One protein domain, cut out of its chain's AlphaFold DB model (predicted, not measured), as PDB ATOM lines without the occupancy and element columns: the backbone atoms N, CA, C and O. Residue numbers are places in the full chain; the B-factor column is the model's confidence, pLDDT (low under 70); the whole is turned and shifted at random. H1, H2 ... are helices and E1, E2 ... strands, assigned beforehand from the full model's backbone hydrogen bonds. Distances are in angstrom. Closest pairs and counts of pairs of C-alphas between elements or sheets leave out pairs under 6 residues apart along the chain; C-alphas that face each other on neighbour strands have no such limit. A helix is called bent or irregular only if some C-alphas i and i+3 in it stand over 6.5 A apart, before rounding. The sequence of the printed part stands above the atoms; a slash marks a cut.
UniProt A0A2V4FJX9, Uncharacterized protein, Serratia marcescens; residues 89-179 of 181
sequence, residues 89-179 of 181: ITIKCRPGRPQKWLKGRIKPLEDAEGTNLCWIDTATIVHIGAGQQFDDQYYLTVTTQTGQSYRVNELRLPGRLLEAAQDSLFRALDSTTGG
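This is residues 89 to 179 of the 181 residues of an uncharacterized protein of Serratia marcescens (UniProt A0A2V4FJX9). Two small three-stranded sheets, E1 E2 E3 and E4 E5 E6, stand partly face to face, and one helix, H1, covers a side of both: its residues 159 to 170 pack on E5 and E4, its residues 169 to 174 on E1 and E2. The turns of the hairpins E1 and E2, and E4 and E5, lie at opposite ends of the longest axis. The printed part has 91 residues, with six named strands and then one named helix; both sheets are antiparallel, in the orders E1 E2 E3 and E4 E5 E6, and the class is mixed. The whole is compact, with a radius of gyration of the C-alphas of 12.8 A and spans of 41 by 29 by 22 A.

E1, residues 90 to 93, and E2, residues 100 to 105, form a hairpin, with N 92 and O 101 2.8 A apart. E3, residues 117 to 121, is antiparallel to E2, with N 104 and O 118 2.9 A apart; E1 E2 E3 is a meander, each strand the antiparallel neighbour of the one before. E4, residues 125 to 134, and E5, residues 137 to 144, form a hairpin, with N 131 and O 139 2.8 A apart. E6, residues 149 to 151, completes the meander E4 E5 E6, with N 142 and O 150 2.9 A apart. The two sheets form a sandwich, two sheets face to face, their best planes 28 degrees apart. The closest C-alphas of E2 and E6, Arg 105 and Arg 151, are 5.2 A apart. E3 and E5 are only just apart, 8.4 A at the closest. H1, residues 159 to 174, is on both sheets. With E4 E5 E6 it makes two layers, a helix on one face of a sheet, at a height of 9.5 A; its closest C-alphas with E5 are Gly 159 and Gln 137, 5.8 A. Over E1 E2 E3 its height is 10.8 A, and C-alphas 172 and 91 are 6.1 A apart, its closest with E1. H1 has 10 of 12 O i to N i+4 pairs within hydrogen-bond range, and is irregular: C-alphas 160 and 163 are 7.4 A apart.

E1 begins at C-alpha 90, (-261.779, -205.077, -215.942). E2 is 16.2 A long, E3 13.3 A, E4 25.7 A and E5 23.4 A; E1 and E6 are shorter. H1, 23.7 A long, ends at C-alpha 174, (-263.625, -214.202, -223.804).

The C-alphas farthest apart, those of Gly 96 and Asp 135, are 41.6 A apart. The printed part has no cut. The link E2 to E3, 11 residues, is long; within it residues 108 to 116 have pLDDT under 70.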
ATOM      1  N   ILE A  89    -264.233-201.752-218.137       93.75
ATOM      2  CA  ILE A  89    -264.484-203.155-217.834       93.75
ATOM      3  C   ILE A  89    -263.147-203.812-217.522       93.75
ATOM      4  O   ILE A  89    -262.222-203.807-218.328       93.75
ATOM      5  N   THR A  90    -263.026-204.412-216.341       94.56
ATOM      6  CA  THR A  90    -261.779-205.077-215.942       94.56
ATOM      7  C   THR A  90    -261.995-206.566-215.766       94.56
ATOM      8  O   THR A  90    -262.801-206.977-214.930       94.56
ATOM      9  N   ILE A  91    -261.194-207.376-216.457       93.44
ATOM     10  CA  ILE A  91    -261.128-208.816-216.217       93.44
ATOM     11  C   ILE A  91    -259.732-209.233-215.764       93.44
ATOM     12  O   ILE A  91    -258.708-208.814-216.308       93.44
ATOM     13  N   LYS A  92    -259.688-210.088-214.747       93.12
ATOM     14  CA  LYS A  92    -258.484-210.793-214.326       93.12
ATOM     15  C   LYS A  92    -258.628-212.256-214.683       93.12
ATOM     16  O   LYS A  92    -259.602-212.900-214.314       93.12
ATOM     17  N   CYS A  93    -257.619-212.809-215.327       88.50
ATOM     18  CA  CYS A  93    -257.450-214.247-215.431       88.50
ATOM     19  C   CYS A  93    -255.960-214.562-215.481       88.50
ATOM     20  O   CYS A  93    -255.128-213.694-215.750       88.50
ATOM     21  N   ARG A  94    -255.604-215.807-215.169       81.56
ATOM     22  CA  ARG A  94    -254.238-216.286-215.397       81.56
ATOM     23  C   ARG A  94    -254.171-216.861-216.813       81.56
ATOM     24  O   ARG A  94    -255.047-217.665-217.139       81.56
ATOM     25  N   PRO A  95    -253.152-216.519-217.621       74.75
ATOM     26  CA  PRO A  95    -252.966-217.120-218.936       74.75
ATOM     27  C   PRO A  95    -253.048-218.649-218.876       74.75
ATOM     28  O   PRO A  95    -252.415-219.280-218.028       74.75
ATOM     29  N   GLY A  96    -253.876-219.238-219.741       71.25
ATOM     30  CA  GLY A  96    -254.064-220.690-219.822       71.25
ATOM     31  C   GLY A  96    -254.868-221.324-218.677       71.25
ATOM     32  O   GLY A  96    -254.883-222.548-218.561       71.25
ATOM     33  N   ARG A  97    -255.535-220.538-217.817       77.00
ATOM     34  CA  ARG A  97    -256.477-221.053-216.808       77.00
ATOM     35  C   ARG A  97    -257.927-220.775-217.225       77.00
ATOM     36  O   ARG A  97    -258.199-219.703-217.755       77.00
ATOM     37  N   PRO A  98    -258.864-221.700-216.938       78.19
ATOM     38  CA  PRO A  98    -260.273-221.517-217.288       78.19
ATOM     39  C   PRO A  98    -260.978-220.476-216.407       78.19
ATOM     40  O   PRO A  98    -261.969-219.895-216.833       78.19
ATOM     41  N   GLN A  99    -260.481-220.235-215.188       87.88
ATOM     42  CA  GLN A  99    -261.132-219.338-214.237       87.88
ATOM     43  C   GLN A  99    -260.785-217.874-214.512       87.88
ATOM     44  O   GLN A  99    -259.608-217.509-214.632       87.88
ATOM     45  N   LYS A 100    -261.828-217.044-214.581       91.62
ATOM     46  CA  LYS A 100    -261.738-215.611-214.843       91.62
ATOM     47  C   LYS A 100    -262.606-214.860-213.846       91.62
ATOM     48  O   LYS A 100    -263.634-215.355-213.389       91.62
ATOM     49  N   TRP A 101    -262.178-213.649-213.531       94.12
ATOM     50  CA  TRP A 101    -262.843-212.786-212.579       94.12
ATOM     51  C   TRP A 101    -263.133-211.439-213.216       94.12
ATOM     52  O   TRP A 101    -262.211-210.732-213.622       94.12
ATOM     53  N   LEU A 102    -264.407-211.075-213.263       94.31
ATOM     54  CA  LEU A 102    -264.876-209.769-213.704       94.31
ATOM     55  C   LEU A 102    -264.966-208.835-212.496       94.31
ATOM     56  O   LEU A 102    -265.544-209.199-211.468       94.31
ATOM     57  N   LYS A 103    -264.381-207.641-212.599       93.56
ATOM     58  CA  LYS A 103    -264.524-206.613-211.568       93.56
ATOM     59  C   LYS A 103    -265.957-206.100-211.600       93.56
ATOM     60  O   LYS A 103    -266.457-205.730-212.657       93.56
ATOM     61  N   GLY A 104    -266.604-206.052-210.446       91.44
ATOM     62  CA  GLY A 104    -267.940-205.493-210.342       91.44
ATOM     63  C   GLY A 104    -268.225-204.881-208.983       91.44
ATOM     64  O   GLY A 104    -267.448-205.015-208.035       91.44
ATOM     65  N   ARG A 105    -269.363-204.200-208.885       88.25
ATOM     66  CA  ARG A 105    -269.877-203.631-207.636       88.25
ATOM     67  C   ARG A 105    -271.243-204.191-207.314       88.25
ATOM     68  O   ARG A 105    -272.132-204.222-208.168       88.25
ATOM     69  N   ILE A 106    -271.385-204.618-206.065       82.38
ATOM     70  CA  ILE A 106    -272.672-204.945-205.461       82.38
ATOM     71  C   ILE A 106    -273.329-203.657-204.953       82.38
ATOM     72  O   ILE A 106    -272.628-202.696-204.652       82.38
ATOM     73  N   LYS A 107    -274.666-203.639-204.887       71.50
ATOM     74  CA  LYS A 107    -275.468-202.462-204.517       71.50
ATOM     75  C   LYS A 107    -274.897-201.686-203.295       71.50
ATOM     76  O   LYS A 107    -274.491-202.343-202.336       71.50
ATOM     77  N   PRO A 108    -274.962-200.336-203.284       69.44
ATOM     78  CA  PRO A 108    -275.536-199.493-204.334       69.44
ATOM     79  C   PRO A 108    -274.695-199.561-205.614       69.44
ATOM     80  O   PRO A 108    -273.486-199.739-205.576       69.44
ATOM     81  N   LEU A 109    -275.344-199.467-206.777       67.69
ATOM     82  CA  LEU A 109    -274.636-199.449-208.067       67.69
ATOM     83  C   LEU A 109    -273.925-198.100-208.302       67.69
ATOM     84  O   LEU A 109    -273.511-197.812-209.419       67.69
ATOM     85  N   GLU A 110    -273.792-197.283-207.259       65.62
ATOM     86  CA  GLU A 110    -273.169-195.964-207.221       65.62
ATOM     87  C   GLU A 110    -271.868-196.032-206.415       65.62
ATOM     88  O   GLU A 110    -271.651-196.976-205.659       65.62
ATOM     89  N   ASP A 111    -270.995-195.039-206.574       63.47
ATOM     90  CA  ASP A 111    -269.906-194.827-205.621       63.47
ATOM     91  C   ASP A 111    -270.480-194.223-204.338       63.47
ATOM     92  O   ASP A 111    -270.759-193.031-204.267       63.47
ATOM     93  N   ALA A 112    -270.680-195.066-203.331       62.53
ATOM     94  CA  ALA A 112    -270.971-194.651-201.965       62.53
ATOM     95  C   ALA A 112    -269.875-195.152-201.020       62.53
ATOM     96  O   ALA A 112    -269.247-196.190-201.262       62.53
ATOM     97  N   GLU A 113    -269.665-194.440-199.917       54.12
ATOM     98  CA  GLU A 113    -268.782-194.895-198.847       54.12
ATOM     99  C   GLU A 113    -269.230-196.295-198.371       54.12
ATOM    100  O   GLU A 113    -270.402-196.516-198.067       54.12
ATOM    101  N   GLY A 114    -268.322-197.278-198.400       53.59
ATOM    102  CA  GLY A 114    -268.643-198.685-198.105       53.59
ATOM    103  C   GLY A 114    -269.129-199.535-199.292       53.59
ATOM    104  O   GLY A 114    -269.523-200.686-199.091       53.59
ATOM    105  N   THR A 115    -269.086-199.028-200.531       62.72
ATOM    106  CA  THR A 115    -269.416-199.832-201.725       62.72
ATOM    107  C   THR A 115    -268.351-200.897-201.975       62.72
ATOM    108  O   THR A 115    -267.184-200.597-202.233       62.72
ATOM    109  N   ASN A 116    -268.755-202.167-201.933       64.62
ATOM    110  CA  ASN A 116    -267.833-203.288-202.060       64.62
ATOM    111  C   ASN A 116    -267.516-203.582-203.532       64.62
ATOM    112  O   ASN A 116    -268.326-204.156-204.268       64.62
ATOM    113  N   LEU A 117    -266.299-203.227-203.948       80.50
ATOM    114  CA  LEU A 117    -265.673-203.798-205.137       80.50
ATOM    115  C   LEU A 117    -265.483-205.302-204.928       80.50
ATOM    116  O   LEU A 117    -264.889-205.737-203.943       80.50
ATOM    117  N   CYS A 118    -265.966-206.098-205.876       87.69
ATOM    118  CA  CYS A 118    -265.883-207.548-205.831       87.69
ATOM    119  C   CYS A 118    -265.383-208.120-207.162       87.69
ATOM    120  O   CYS A 118    -265.458-207.485-208.215       87.69
ATOM    121  N   TRP A 119    -264.845-209.333-207.084       91.75
ATOM    122  CA  TRP A 119    -264.429-210.126-208.233       91.75
ATOM    123  C   TRP A 119    -265.443-211.248-208.422       91.75
ATOM    124  O   TRP A 119    -265.588-212.105-207.551       91.75
ATOM    125  N   ILE A 120    -266.157-211.216-209.541       92.19
ATOM    126  CA  ILE A 120    -267.223-212.159-209.873       92.19
ATOM    127  C   ILE A 120    -266.622-213.245-210.755       92.19
ATOM    128  O   ILE A 120    -266.031-212.930-211.787       92.19
ATOM    129  N   ASP A 121    -266.772-214.510-210.365       93.12
ATOM    130  CA  ASP A 121    -266.406-215.619-211.245       93.12
ATOM    131  C   ASP A 121    -267.319-215.604-212.477       93.12
ATOM    132  O   ASP A 121    -268.545-215.715-212.360       93.12
ATOM    133  N   THR A 122    -266.724-215.455-213.659       92.44
ATOM    134  CA  THR A 122    -267.477-215.318-214.909       92.44
ATOM    135  C   THR A 122    -268.307-216.555-215.234       92.44
ATOM    136  O   THR A 122    -269.332-216.429-215.895       92.44
ATOM    137  N   ALA A 123    -267.920-217.737-214.739       92.19
ATOM    138  CA  ALA A 123    -268.680-218.971-214.934       92.19
ATOM    139  C   ALA A 123    -270.054-218.950-214.238       92.19
ATOM    140  O   ALA A 123    -270.925-219.758-214.554       92.19
ATOM    141  N   THR A 124    -270.258-218.029-213.292       93.38
ATOM    142  CA  THR A 124    -271.522-217.887-212.560       93.38
ATOM    143  C   THR A 124    -272.495-216.913-213.220       93.38
ATOM    144  O   THR A 124    -273.621-216.795-212.743       93.38
ATOM    145  N   ILE A 125    -272.097-216.203-214.281       94.44
ATOM    146  CA  ILE A 125    -272.942-215.214-214.964       94.44
ATOM    147  C   ILE A 125    -274.009-215.937-215.796       94.44
ATOM    148  O   ILE A 125    -273.693-216.832-216.573       94.44
ATOM    149  N   VAL A 126    -275.274-215.534-215.645       95.50
ATOM    150  CA  VAL A 126    -276.419-216.100-216.390       95.50
ATOM    151  C   VAL A 126    -277.165-215.072-217.229       95.50
ATOM    152  O   VAL A 126    -277.874-215.439-218.160       95.50
ATOM    153  N   HIS A 127    -277.021-213.786-216.912       94.25
ATOM    154  CA  HIS A 127    -277.662-212.710-217.653       94.25
ATOM    155  C   HIS A 127    -276.756-211.481-217.693       94.25
ATOM    156  O   HIS A 127    -276.084-211.163-216.711       94.25
ATOM    157  N   ILE A 128    -276.763-210.801-218.836       94.00
ATOM    158  CA  ILE A 128    -276.117-209.510-219.059       94.00
ATOM    159  C   ILE A 128    -277.223-208.533-219.431       94.00
ATOM    160  O   ILE A 128    -278.048-208.835-220.295       94.00
ATOM    161  N   GLY A 129    -277.230-207.377-218.782       91.56
ATOM    162  CA  GLY A 129    -278.195-206.320-219.034       91.56
ATOM    163  C   GLY A 129    -277.554-204.943-218.963       91.56
ATOM    164  O   GLY A 129    -276.334-204.793-218.866       91.56
ATOM    165  N   ALA A 130    -278.407-203.927-218.986       90.56
ATOM    166  CA  ALA A 130    -278.023-202.549-218.748       90.56
ATOM    167  C   ALA A 130    -278.983-201.919-217.737       90.56
ATOM    168  O   ALA A 130    -280.182-202.202-217.735       90.56
ATOM    169  N   GLY A 131    -278.446-201.072-216.868       87.38
ATOM    170  CA  GLY A 131    -279.228-200.185-216.022       87.38
ATOM    171  C   GLY A 131    -279.044-198.735-216.450       87.38
ATOM    172  O   GLY A 131    -278.054-198.381-217.090       87.38
ATOM    173  N   GLN A 132    -280.011-197.901-216.087       86.12
ATOM    174  CA  GLN A 132    -279.978-196.459-216.304       86.12
ATOM    175  C   GLN A 132    -279.806-195.750-214.960       86.12
ATOM    176  O   GLN A 132    -280.279-196.246-213.933       86.12
ATOM    177  N   GLN A 133    -279.122-194.605-214.961       71.06
ATOM    178  CA  GLN A 133    -278.975-193.768-213.765       71.06
ATOM    179  C   GLN A 133    -279.522-192.352-213.959       71.06
ATOM    180  O   GLN A 133    -280.263-191.872-213.109       71.06
ATOM    181  N   PHE A 134    -279.185-191.709-215.078       72.44
ATOM    182  CA  PHE A 134    -279.651-190.368-215.446       72.44
ATOM    183  C   PHE A 134    -280.170-190.368-216.890       72.44
ATOM    184  O   PHE A 134    -280.114-191.397-217.575       72.44
ATOM    185  N   ASP A 135    -280.680-189.231-217.360       76.31
ATOM    186  CA  ASP A 135    -281.102-189.070-218.752       76.31
ATOM    187  C   ASP A 135    -279.950-189.427-219.704       76.31
ATOM    188  O   ASP A 135    -278.874-188.839-219.650       76.31
ATOM    189  N   ASP A 136    -280.183-190.427-220.560       79.81
ATOM    190  CA  ASP A 136    -279.226-190.934-221.559       79.81
ATOM    191  C   ASP A 136    -277.907-191.513-220.984       79.81
ATOM    192  O   ASP A 136    -276.938-191.687-221.724       79.81
ATOM    193  N   GLN A 137    -277.855-191.832-219.679       83.19
ATOM    194  CA  GLN A 137    -276.667-192.371-218.997       83.19
ATOM    195  C   GLN A 137    -276.905-193.763-218.417       83.19
ATOM    196  O   GLN A 137    -277.776-193.973-217.562       83.19
ATOM    197  N   TYR A 138    -276.057-194.699-218.831       88.81
ATOM    198  CA  TYR A 138    -276.242-196.118-218.586       88.81
ATOM    199  C   TYR A 138    -274.986-196.805-218.053       88.81
ATOM    200  O   TYR A 138    -273.867-196.286-218.099       88.81
ATOM    201  N   TYR A 139    -275.188-198.013-217.545       89.56
ATOM    202  CA  TYR A 139    -274.138-198.923-217.126       89.56
ATOM    203  C   TYR A 139    -274.521-200.364-217.450       89.56
ATOM    204  O   TYR A 139    -275.700-200.709-217.502       89.56
ATOM    205  N   LEU A 140    -273.521-201.216-217.641       93.00
ATOM    206  CA  LEU A 140    -273.708-202.641-217.855       93.00
ATOM    207  C   LEU A 140    -273.856-203.365-216.523       93.00
ATOM    208  O   LEU A 140    -273.166-203.071-215.536       93.00
ATOM    209  N   THR A 141    -274.737-204.356-216.517       93.25
ATOM    210  CA  THR A 141    -274.960-205.234-215.378       93.25
ATOM    211  C   THR A 141    -274.784-206.691-215.757       93.25
ATOM    212  O   THR A 141    -275.046-207.102-216.886       93.25
ATOM    213  N   VAL A 142    -274.353-207.488-214.783       94.00
ATOM    214  CA  VAL A 142    -274.375-208.949-214.874       94.00
ATOM    215  C   VAL A 142    -275.143-209.510-213.691       94.00
ATOM    216  O   VAL A 142    -274.998-209.025-212.566       94.00
ATOM    217  N   THR A 143    -275.947-210.535-213.936       93.62
ATOM    218  CA  THR A 143    -276.650-211.293-212.900       93.62
ATOM    219  C   THR A 143    -276.061-212.691-212.832       93.62
ATOM    220  O   THR A 143    -275.878-213.349-213.861       93.62
ATOM    221  N   THR A 144    -275.744-213.144-211.622       94.00
ATOM    222  CA  THR A 144    -275.174-214.472-211.383       94.00
ATOM    223  C   THR A 144    -276.255-215.514-211.095       94.00
ATOM    224  O   THR A 144    -277.416-215.184-210.860       94.00
ATOM    225  N   GLN A 145    -275.871-216.792-211.061       94.25
ATOM    226  CA  GLN A 145    -276.738-217.927-210.709       94.25
ATOM    227  C   GLN A 145    -277.431-217.778-209.345       94.25
ATOM    228  O   GLN A 145    -278.490-218.359-209.132       94.25
ATOM    229  N   THR A 146    -276.868-216.989-208.423       90.44
ATOM    230  CA  THR A 146    -277.485-216.701-207.117       90.44
ATOM    231  C   THR A 146    -278.580-215.632-207.192       90.44
ATOM    232  O   THR A 146    -279.170-215.289-206.170       90.44
ATOM    233  N   GLY A 147    -278.841-215.070-208.377       89.75
ATOM    234  CA  GLY A 147    -279.766-213.956-208.595       89.75
ATOM    235  C   GLY A 147    -279.180-212.585-208.244       89.75
ATOM    236  O   GLY A 147    -279.837-211.562-208.445       89.75
ATOM    237  N   GLN A 148    -277.941-212.525-207.746       90.00
ATOM    238  CA  GLN A 148    -277.293-211.262-207.410       90.00
ATOM    239  C   GLN A 148    -276.860-210.529-208.683       90.00
ATOM    240  O   GLN A 148    -276.239-211.108-209.570       90.00
ATOM    241  N   SER A 149    -277.177-209.235-208.755       90.50
ATOM    242  CA  SER A 149    -276.784-208.366-209.869       90.50
ATOM    243  C   SER A 149    -275.667-207.408-209.472       90.50
ATOM    244  O   SER A 149    -275.647-206.914-208.337       90.50
ATOM    245  N   TYR A 150    -274.777-207.134-210.424       91.50
ATOM    246  CA  TYR A 150    -273.580-206.319-210.249       91.50
ATOM    247  C   TYR A 150    -273.404-205.351-211.413       91.50
ATOM    248  O   TYR A 150    -273.648-205.729-212.556       91.50
ATOM    249  N   ARG A 151    -272.926-204.134-211.136       91.88
ATOM    250  CA  ARG A 151    -272.416-203.215-212.168       91.88
ATOM    251  C   ARG A 151    -270.986-203.607-212.516       91.88
ATOM    252  O   ARG A 151    -270.211-203.842-211.590       91.88
ATOM    253  N   VAL A 152    -270.632-203.663-213.799       92.31
ATOM    254  CA  VAL A 152    -269.328-204.213-214.241       92.31
ATOM    255  C   VAL A 152    -268.437-203.236-214.998       92.31
ATOM    256  O   VAL A 152    -267.239-203.473-215.127       92.31
ATOM    257  N   ASN A 153    -268.993-202.118-215.450       90.50
ATOM    258  CA  ASN A 153    -268.233-200.979-215.939       90.50
ATOM    259  C   ASN A 153    -268.033-199.947-214.819       90.50
ATOM    260  O   ASN A 153    -268.950-199.610-214.060       90.50
ATOM    261  N   GLU A 154    -266.810-199.441-214.706       85.81
ATOM    262  CA  GLU A 154    -266.459-198.385-213.757       85.81
ATOM    263  C   GLU A 154    -267.038-197.035-214.171       85.81
ATOM    264  O   GLU A 154    -267.509-196.296-213.309       85.81
ATOM    265  N   LEU A 155    -267.064-196.772-215.476       85.56
ATOM    266  CA  LEU A 155    -267.440-195.495-216.073       85.56
ATOM    267  C   LEU A 155    -268.879-195.536-216.576       85.56
ATOM    268  O   LEU A 155    -269.291-196.533-217.166       85.56
ATOM    269  N   ARG A 156    -269.639-194.449-216.420       85.31
ATOM    270  CA  ARG A 156    -270.966-194.341-217.050       85.31
ATOM    271  C   ARG A 156    -270.834-194.138-218.559       85.31
ATOM    272  O   ARG A 156    -269.829-193.614-219.054       85.31
ATOM    273  N   LEU A 157    -271.855-194.575-219.284       88.56
ATOM    274  CA  LEU A 157    -271.870-194.608-220.738       88.56
ATOM    275  C   LEU A 157    -273.033-193.760-221.267       88.56
ATOM    276  O   LEU A 157    -274.169-193.994-220.844       88.56
ATOM    277  N   PRO A 158    -272.791-192.865-222.241       90.44
ATOM    278  CA  PRO A 158    -273.854-192.373-223.106       90.44
ATOM    279  C   PRO A 158    -274.633-193.551-223.702       90.44
ATOM    280  O   PRO A 158    -274.022-194.553-224.084       90.44
ATOM    281  N   GLY A 159    -275.954-193.435-223.848       89.31
ATOM    282  CA  GLY A 159    -276.793-194.512-224.393       89.31
ATOM    283  C   GLY A 159    -276.326-195.019-225.758       89.31
ATOM    284  O   GLY A 159    -276.381-196.213-226.041       89.31
ATOM    285  N   ARG A 160    -275.756-194.128-226.575       91.75
ATOM    286  CA  ARG A 160    -275.153-194.455-227.876       91.75
ATOM    287  C   ARG A 160    -273.952-195.406-227.806       91.75
ATOM    288  O   ARG A 160    -273.637-196.026-228.815       91.75
ATOM    289  N   LEU A 161    -273.293-195.533-226.651       93.31
ATOM    290  CA  LEU A 161    -272.150-196.430-226.443       93.31
ATOM    291  C   LEU A 161    -272.537-197.784-225.837       93.31
ATOM    292  O   LEU A 161    -271.654-198.611-225.623       93.31
ATOM    293  N   LEU A 162    -273.818-198.031-225.545       91.44
ATOM    294  CA  LEU A 162    -274.247-199.261-224.871       91.44
ATOM    295  C   LEU A 162    -273.902-200.532-225.647       91.44
ATOM    296  O   LEU A 162    -273.369-201.468-225.061       91.44
ATOM    297  N   GLU A 163    -274.180-200.552-226.949       92.12
ATOM    298  CA  GLU A 163    -273.916-201.712-227.807       92.12
ATOM    299  C   GLU A 163    -272.409-202.001-227.895       92.12
ATOM    300  O   GLU A 163    -271.969-203.114-227.617       92.12
ATOM    301  N   ALA A 164    -271.593-200.967-228.134       93.00
ATOM    302  CA  ALA A 164    -270.132-201.090-228.166       93.00
ATOM    303  C   ALA A 164    -269.542-201.544-226.815       93.00
ATOM    304  O   ALA A 164    -268.599-202.340-226.763       93.00
ATOM    305  N   ALA A 165    -270.110-201.072-225.705       93.31
ATOM    306  CA  ALA A 165    -269.702-201.506-224.378       93.31
ATOM    307  C   ALA A 165    -270.103-202.962-224.105       93.31
ATOM    308  O   ALA A 165    -269.337-203.700-223.485       93.31
ATOM    309  N   GLN A 166    -271.282-203.390-224.563       93.94
ATOM    310  CA  GLN A 166    -271.727-204.777-224.460       93.94
ATOM    311  C   GLN A 166    -270.806-205.710-225.257       93.94
ATOM    312  O   GLN A 166    -270.385-206.745-224.736       93.94
ATOM    313  N   ASP A 167    -270.403-205.312-226.462       93.44
ATOM    314  CA  ASP A 167    -269.402-206.039-227.250       93.44
ATOM    315  C   ASP A 167    -268.052-206.109-226.529       93.44
ATOM    316  O   ASP A 167    -267.399-207.156-226.496       93.44
ATOM    317  N   SER A 168    -267.641-205.012-225.896       93.69
ATOM    318  CA  SER A 168    -266.413-204.956-225.096       93.69
ATOM    319  C   SER A 168    -266.486-205.861-223.867       93.69
ATOM    320  O   SER A 168    -265.497-206.510-223.528       93.69
ATOM    321  N   LEU A 169    -267.663-205.992-223.245       94.12
ATOM    322  CA  LEU A 169    -267.898-206.960-222.178       94.12
ATOM    323  C   LEU A 169    -267.753-208.396-222.685       94.12
ATOM    324  O   LEU A 169    -267.080-209.188-222.030       94.12
ATOM    325  N   PHE A 170    -268.318-208.740-223.844       93.06
ATOM    326  CA  PHE A 170    -268.146-210.078-224.418       93.06
ATOM    327  C   PHE A 170    -266.676-210.388-224.705       93.06
ATOM    328  O   PHE A 170    -266.171-211.422-224.271       93.06
ATOM    329  N   ARG A 171    -265.942-209.449-225.314       91.06
ATOM    330  CA  ARG A 171    -264.490-209.593-225.525       91.06
ATOM    331  C   ARG A 171    -263.729-209.745-224.212       91.06
ATOM    332  O   ARG A 171    -262.806-210.554-224.129       91.06
ATOM    333  N   ALA A 172    -264.112-208.991-223.181       90.62
ATOM    334  CA  ALA A 172    -263.521-209.121-221.860       90.62
ATOM    335  C   ALA A 172    -263.768-210.527-221.300       90.62
ATOM    336  O   ALA A 172    -262.814-211.182-220.891       90.62
ATOM    337  N   LEU A 173    -265.006-211.028-221.344       90.75
ATOM    338  CA  LEU A 173    -265.369-212.377-220.891       90.75
ATOM    339  C   LEU A 173    -264.632-213.480-221.666       90.75
ATOM    340  O   LEU A 173    -264.231-214.484-221.070       90.75
ATOM    341  N   ASP A 174    -264.373-213.271-222.956       89.19
ATOM    342  CA  ASP A 174    -263.625-214.202-223.804       89.19
ATOM    343  C   ASP A 174    -262.101-214.103-223.624       89.19
ATOM    344  O   ASP A 174    -261.388-215.069-223.903       89.19
ATOM    345  N   SER A 175    -261.588-213.017-223.034       86.88
ATOM    346  CA  SER A 175    -260.152-212.801-222.803       86.88
ATOM    347  C   SER A 175    -259.485-213.960-222.059       86.88
ATOM    348  O   SER A 175    -259.984-214.452-221.044       86.88
ATOM    349  N   THR A 176    -258.321-214.389-222.548       86.38
ATOM    350  CA  THR A 176    -257.497-215.445-221.938       86.38
ATOM    351  C   THR A 176    -256.339-214.899-221.109       86.38
ATOM    352  O   THR A 176    -255.699-215.659-220.383       86.38
ATOM    353  N   THR A 177    -256.050-213.599-221.199       87.19
ATOM    354  CA  THR A 177    -254.887-212.953-220.561       87.19
ATOM    355  C   THR A 177    -255.254-211.906-219.513       87.19
ATOM    356  O   THR A 177    -254.369-211.420-218.812       87.19
ATOM    357  N   GLY A 178    -256.534-211.564-219.378       88.25
ATOM    358  CA  GLY A 178    -256.976-210.434-218.571       88.25
ATOM    359  C   GLY A 178    -256.848-209.127-219.349       88.25
ATOM    360  O   GLY A 178    -256.361-209.116-220.481       88.25
ATOM    361  N   GLY A 179    -257.299-208.027-218.753       89.75
ATOM    362  CA  GLY A 179    -257.158-206.703-219.352       89.75
ATOM    363  C   GLY A 179    -258.170-205.680-218.854       89.75
ATOM    364  O   GLY A 179    -259.043-205.982-218.033       89.75
TER     365      GLY A 179